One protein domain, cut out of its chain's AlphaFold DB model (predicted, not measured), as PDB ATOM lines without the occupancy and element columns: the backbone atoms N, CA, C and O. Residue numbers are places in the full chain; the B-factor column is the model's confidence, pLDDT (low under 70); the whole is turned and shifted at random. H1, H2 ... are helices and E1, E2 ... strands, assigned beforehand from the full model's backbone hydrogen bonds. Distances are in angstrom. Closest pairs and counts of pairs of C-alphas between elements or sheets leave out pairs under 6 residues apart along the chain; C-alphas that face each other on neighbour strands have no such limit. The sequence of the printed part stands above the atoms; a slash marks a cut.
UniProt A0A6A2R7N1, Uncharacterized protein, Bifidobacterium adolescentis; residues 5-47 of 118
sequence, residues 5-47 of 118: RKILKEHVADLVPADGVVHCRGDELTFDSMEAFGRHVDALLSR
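This is residues 5 to 47 of the 118 residues of an uncharacterized protein of Bifidobacterium adolescentis (UniProt A0A6A2R7N1). A short helix, H1, and a longer one, H2, come together at one end of an elongated body, and a small two-stranded hairpin, E1 and E2, reaches away to the other end. H2 folds back along the length, its residues 34 to 41 near the hairpin and its residues 41 to 45 against H1. The printed part has 43 residues with two named helices and two named strands, in the order H1, E1, E2, H2; the sheet, E1 - E2, is antiparallel, and the class is mixed, helices and strands. The whole is compact, with a radius of gyration of the C-alphas of 10.0 A, and only just elongated, with spans of 32 by 16 by 12 A.

H1, residues 5 to 10, is joined by a tight link of two residues to E1, residues 13 to 15. E1 and E2, residues 22 to 24, form a hairpin, antiparallel neighbours whose directions stand at 144 degrees. Across the pair, N 14 and O 23 are 2.8 A apart and N 23 and O 14 are 2.9 A apart, both within hydrogen-bond range. Outside the named strands, residues 30 to 31 pair antiparallel with residues 22 to 23 of E2. H2, residues 34 to 46, touches H1 with its residues 41 to 45 alone; the closest C-alphas are those of Ile 7 and Leu 45, 7.2 A apart. The two helices run opposite ways at a steep tilt of 42 degrees. The closest C-alphas of E2 and H2 are those of Val 22 and Met 34, at 6.6 A. The closest C-alphas of E1 and H2 are those of Ala 13 and Phe 37, at 7.5 A. H1 and E2 are apart, but only just, with 8.4 A between their closest C-alphas. In H1 and H2 every O i to N i+4 pair is within hydrogen-bond range.

H1 begins at C-alpha 5, (231.604, 225.536, 304.782), and measures 8.6 A from first to last C-alpha. E1 runs from Ala 13, with its C-alpha at (245.751, 226.183, 310.047), to Leu 15, and E2 from Val 22 to Cys 24. H2 measures 18.2 A from Met 34 to Ser 46, where C-alpha 46 stands at (228.773, 225.506, 317.422).

The C-alphas farthest apart are those of Ala 18 and Arg 47, at 32.7 A, while those of Arg 5 and Arg 47, the first and last printed residues, are 14.0 A apart. The printed part has no cut. The links E1 to E2, six residues, and E2 to H2, nine residues, are short, and no link is long. The mean pLDDT of the printed part is 85.6, and residues 16 to 18 of the model are under 70.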
ATOM      1  N   ARG A   5     230.712 225.665 305.916       74.25
ATOM      2  CA  ARG A   5     231.604 225.536 304.782       74.25
ATOM      3  C   ARG A   5     232.500 226.751 304.660       74.25
ATOM      4  O   ARG A   5     233.702 226.591 304.450       74.25
ATOM      5  N   LYS A   6     231.941 227.943 304.850       78.50
ATOM      6  CA  LYS A   6     232.717 229.175 304.930       78.50
ATOM      7  C   LYS A   6     233.708 229.136 306.088       78.50
ATOM      8  O   LYS A   6     234.887 229.390 305.863       78.50
ATOM      9  N   ILE A   7     233.274 228.715 307.279       83.81
ATOM     10  CA  ILE A   7     234.163 228.574 308.440       83.81
ATOM     11  C   ILE A   7     235.330 227.644 308.112       83.81
ATOM     12  O   ILE A   7     236.479 228.024 308.301       83.81
ATOM     13  N   LEU A   8     235.064 226.455 307.568       82.88
ATOM     14  CA  LEU A   8     236.119 225.490 307.244       82.88
ATOM     15  C   LEU A   8     237.035 225.949 306.094       82.88
ATOM     16  O   LEU A   8     238.189 225.528 306.032       82.88
ATOM     17  N   LYS A   9     236.545 226.805 305.186       82.50
ATOM     18  CA  LYS A   9     237.336 227.384 304.088       82.50
ATOM     19  C   LYS A   9     238.230 228.533 304.557       82.50
ATOM     20  O   LYS A   9     239.341 228.680 304.054       82.50
ATOM     21  N   GLU A  10     237.743 229.361 305.478       86.31
ATOM     22  CA  GLU A  10     238.432 230.566 305.951       86.31
ATOM     23  C   GLU A  10     239.360 230.266 307.136       86.31
ATOM     24  O   GLU A  10     240.494 230.745 307.173       86.31
ATOM     25  N   HIS A  11     238.930 229.419 308.073       89.31
ATOM     26  CA  HIS A  11     239.691 229.054 309.267       89.31
ATOM     27  C   HIS A  11     240.567 227.829 308.994       89.31
ATOM     28  O   HIS A  11     240.277 226.713 309.422       89.31
ATOM     29  N   VAL A  12     241.656 228.057 308.257       88.38
ATOM     30  CA  VAL A  12     242.683 227.050 307.952       88.38
ATOM     31  C   VAL A  12     243.912 227.275 308.826       88.38
ATOM     32  O   VAL A  12     244.320 228.417 309.048       88.38
ATOM     33  N   ALA A  13     244.500 226.177 309.302       87.19
ATOM     34  CA  ALA A  13     245.751 226.183 310.047       87.19
ATOM     35  C   ALA A  13     246.950 226.382 309.107       87.19
ATOM     36  O   ALA A  13     247.276 225.498 308.314       87.19
ATOM     37  N   ASP A  14     247.642 227.509 309.252       85.25
ATOM     38  CA  ASP A  14     248.956 227.755 308.667       85.25
ATOM     39  C   ASP A  14     250.033 227.484 309.737       85.25
ATOM     40  O   ASP A  14     250.099 228.142 310.778       85.25
ATOM     41  N   LEU A  15     250.868 226.467 309.506       74.44
ATOM     42  CA  LEU A  15     251.965 226.088 310.404       74.44
ATOM     43  C   LEU A  15     253.229 226.869 310.039       74.44
ATOM     44  O   LEU A  15     253.776 226.682 308.950       74.44
ATOM     45  N   VAL A  16     253.732 227.697 310.959       69.31
ATOM     46  CA  VAL A  16     255.029 228.367 310.790       69.31
ATOM     47  C   VAL A  16     256.137 227.448 311.331       69.31
ATOM     48  O   VAL A  16     256.181 227.194 312.536       69.31
ATOM     49  N   PRO A  17     257.060 226.945 310.482       58.38
ATOM     50  CA  PRO A  17     258.006 225.888 310.870       58.38
ATOM     51  C   PRO A  17     259.024 226.265 311.956       58.38
ATOM     52  O   PRO A  17     259.698 225.377 312.472       58.38
ATOM     53  N   ALA A  18     259.185 227.554 312.268       63.12
ATOM     54  CA  ALA A  18     260.231 228.035 313.171       63.12
ATOM     55  C   ALA A  18     259.844 227.971 314.662       63.12
ATOM     56  O   ALA A  18     260.714 227.696 315.483       63.12
ATOM     57  N   ASP A  19     258.557 228.144 314.996       70.62
ATOM     58  CA  ASP A  19     258.124 228.396 316.383       70.62
ATOM     59  C   ASP A  19     257.070 227.400 316.904       70.62
ATOM     60  O   ASP A  19     256.685 227.457 318.070       70.62
ATOM     61  N   GLY A  20     256.585 226.476 316.062       75.94
ATOM     62  CA  GLY A  20     255.550 225.501 316.446       75.94
ATOM     63  C   GLY A  20     254.158 226.108 316.672       75.94
ATOM     64  O   GLY A  20     253.264 225.420 317.158       75.94
ATOM     65  N   VAL A  21     253.974 227.379 316.308       85.31
ATOM     66  CA  VAL A  21     252.716 228.120 316.431       85.31
ATOM     67  C   VAL A  21     251.813 227.821 315.234       85.31
ATOM     68  O   VAL A  21     252.249 227.830 314.080       85.31
ATOM     69  N   VAL A  22     250.539 227.565 315.521       88.75
ATOM     70  CA  VAL A  22     249.485 227.388 314.521       88.75
ATOM     71  C   VAL A  22     248.763 228.715 314.341       88.75
ATOM     72  O   VAL A  22     248.204 229.249 315.296       88.75
ATOM     73  N   HIS A  23     248.757 229.243 313.123       89.19
ATOM     74  CA  HIS A  23     248.029 230.460 312.783       89.19
ATOM     75  C   HIS A  23     246.693 230.099 312.143       89.19
ATOM     76  O   HIS A  23     246.646 229.283 311.225       89.19
ATOM     77  N   CYS A  24     245.610 230.710 312.606       91.56
ATOM     78  CA  CYS A  24     244.330 230.650 311.922       91.56
ATOM     79  C   CYS A  24     244.256 231.777 310.893       91.56
ATOM     80  O   CYS A  24     244.380 232.954 311.227       91.56
ATOM     81  N   ARG A  25     244.035 231.421 309.627       88.25
ATOM     82  CA  ARG A  25     243.917 232.407 308.546       88.25
ATOM     83  C   ARG A  25     242.649 233.265 308.638       88.25
ATOM     84  O   ARG A  25     242.668 234.409 308.201       88.25
ATOM     85  N   GLY A  26     241.563 232.713 309.178       85.31
ATOM     86  CA  GLY A  26     240.240 233.344 309.164       85.31
ATOM     87  C   GLY A  26     240.106 234.539 310.107       85.31
ATOM     88  O   GLY A  26     239.319 235.443 309.845       85.31
ATOM     89  N   ASP A  27     240.880 234.564 311.190       88.00
ATOM     90  CA  ASP A  27     240.791 235.595 312.231       88.00
ATOM     91  C   ASP A  27     242.142 236.011 312.827       88.00
ATOM     92  O   ASP A  27     242.187 236.678 313.861       88.00
ATOM     93  N   GLU A  28     243.241 235.634 312.167       84.44
ATOM     94  CA  GLU A  28     244.623 235.971 312.538       84.44
ATOM     95  C   GLU A  28     245.019 235.530 313.966       84.44
ATOM     96  O   GLU A  28     246.054 235.953 314.493       84.44
ATOM     97  N   LEU A  29     244.231 234.650 314.601       89.06
ATOM     98  CA  LEU A  29     244.540 234.100 315.916       89.06
ATOM     99  C   LEU A  29     245.693 233.097 315.845       89.06
ATOM    100  O   LEU A  29     245.931 232.435 314.833       89.06
ATOM    101  N   THR A  30     246.404 232.963 316.963       92.12
ATOM    102  CA  THR A  30     247.522 232.027 317.108       92.12
ATOM    103  C   THR A  30     247.260 231.034 318.225       92.12
ATOM    104  O   THR A  30     246.688 231.376 319.260       92.12
ATOM    105  N   PHE A  31     247.682 229.794 318.003       91.69
ATOM    106  CA  PHE A  31     247.475 228.674 318.908       91.69
ATOM    107  C   PHE A  31     248.794 227.943 319.145       91.69
ATOM    108  O   PHE A  31     249.624 227.801 318.246       91.69
ATOM    109  N   ASP A  32     248.970 227.450 320.365       91.00
ATOM    110  CA  ASP A  32     250.139 226.676 320.793       91.00
ATOM    111  C   ASP A  32     250.121 225.216 320.304       91.00
ATOM    112  O   ASP A  32     251.087 224.476 320.485       91.00
ATOM    113  N   SER A  33     249.004 224.780 319.717       90.88
ATOM    114  CA  SER A  33     248.769 223.401 319.314       90.88
ATOM    115  C   SER A  33     247.637 223.294 318.291       90.88
ATOM    116  O   SER A  33     246.700 224.097 318.269       90.88
ATOM    117  N   MET A  34     247.674 222.228 317.484       91.75
ATOM    118  CA  MET A  34     246.563 221.861 316.594       91.75
ATOM    119  C   MET A  34     245.277 221.543 317.368       91.75
ATOM    120  O   MET A  34     244.184 221.753 316.854       91.75
ATOM    121  N   GLU A  35     245.389 221.060 318.608       93.38
ATOM    122  CA  GLU A  35     244.238 220.770 319.467       93.38
ATOM    123  C   GLU A  35     243.526 222.057 319.915       93.38
ATOM    124  O   GLU A  35     242.298 222.133 319.882       93.38
ATOM    125  N   ALA A  36     244.285 223.093 320.294       93.31
ATOM    126  CA  ALA A  36     243.721 224.398 320.627       93.31
ATOM    127  C   ALA A  36     243.074 225.072 319.408       93.31
ATOM    128  O   ALA A  36     241.975 225.612 319.533       93.31
ATOM    129  N   PHE A  37     243.701 224.965 318.235       92.94
ATOM    130  CA  PHE A  37     243.099 225.395 316.973       92.94
ATOM    131  C   PHE A  37     241.795 224.632 316.666       92.94
ATOM    132  O   PHE A  37     240.785 225.249 316.337       92.94
ATOM    133  N   GLY A  38     241.775 223.307 316.842       92.62
ATOM    134  CA  GLY A  38     240.575 222.486 316.639       92.62
ATOM    135  C   GLY A  38     239.404 222.932 317.517       92.62
ATOM    136  O   GLY A  38     238.321 223.199 317.007       92.62
ATOM    137  N   ARG A  39     239.647 223.147 318.819       94.75
ATOM    138  CA  ARG A  39     238.630 223.694 319.738       94.75
ATOM    139  C   ARG A  39     238.105 225.060 319.308       94.75
ATOM    140  O   ARG A  39     236.940 225.371 319.540       94.75
ATOM    141  N   HIS A  40     238.968 225.893 318.735       93.50
ATOM    142  CA  HIS A  40     238.570 227.195 318.223       93.50
ATOM    143  C   HIS A  40     237.606 227.057 317.034       93.50
ATOM    144  O   HIS A  40     236.539 227.672 317.049       93.50
ATOM    145  N   VAL A  41     237.923 226.199 316.062       91.62
ATOM    146  CA  VAL A  41     237.027 225.911 314.931       91.62
ATOM    147  C   VAL A  41     235.709 225.301 315.420       91.62
ATOM    148  O   VAL A  41     234.640 225.753 315.012       91.62
ATOM    149  N   ASP A  42     235.751 224.357 316.365       91.81
ATOM    150  CA  ASP A  42     234.548 223.751 316.954       91.81
ATOM    151  C   ASP A  42     233.634 224.795 317.620       91.81
ATOM    152  O   ASP A  42     232.405 224.726 317.503       91.81
ATOM    153  N   ALA A  43     234.219 225.791 318.292       90.81
ATOM    154  CA  ALA A  43     233.477 226.883 318.915       90.81
ATOM    155  C   ALA A  43     232.799 227.793 317.877       90.81
ATOM    156  O   ALA A  43     231.661 228.216 318.090       90.81
ATOM    157  N   LEU A  44     233.459 228.062 316.744       89.38
ATOM    158  CA  LEU A  44     232.862 228.805 315.632       89.38
ATOM    159  C   LEU A  44     231.683 228.044 315.017       89.38
ATOM    160  O   LEU A  44     230.614 228.621 314.827       89.38
ATOM    161  N   LEU A  45     231.854 226.742 314.770       86.06
ATOM    162  CA  LEU A  45     230.821 225.876 314.189       86.06
ATOM    163  C   LEU A  45     229.600 225.709 315.106       86.06
ATOM    164  O   LEU A  45     228.465 225.589 314.637       86.06
ATOM    165  N   SER A  46     229.823 225.712 316.419       87.12
ATOM    166  CA  SER A  46     228.773 225.506 317.422       87.12
ATOM    167  C   SER A  46     228.011 226.781 317.783       87.12
ATOM    168  O   SER A  46     226.975 226.701 318.450       87.12
ATOM    169  N   ARG A  47     228.493 227.956 317.358       87.69
ATOM    170  CA  ARG A  47     227.896 229.241 317.730       87.69
ATOM    171  C   ARG A  47     226.440 229.329 317.245       87.69
ATOM    172  O   ARG A  47     226.169 229.043 316.072       87.69
TER     173      ARG A  47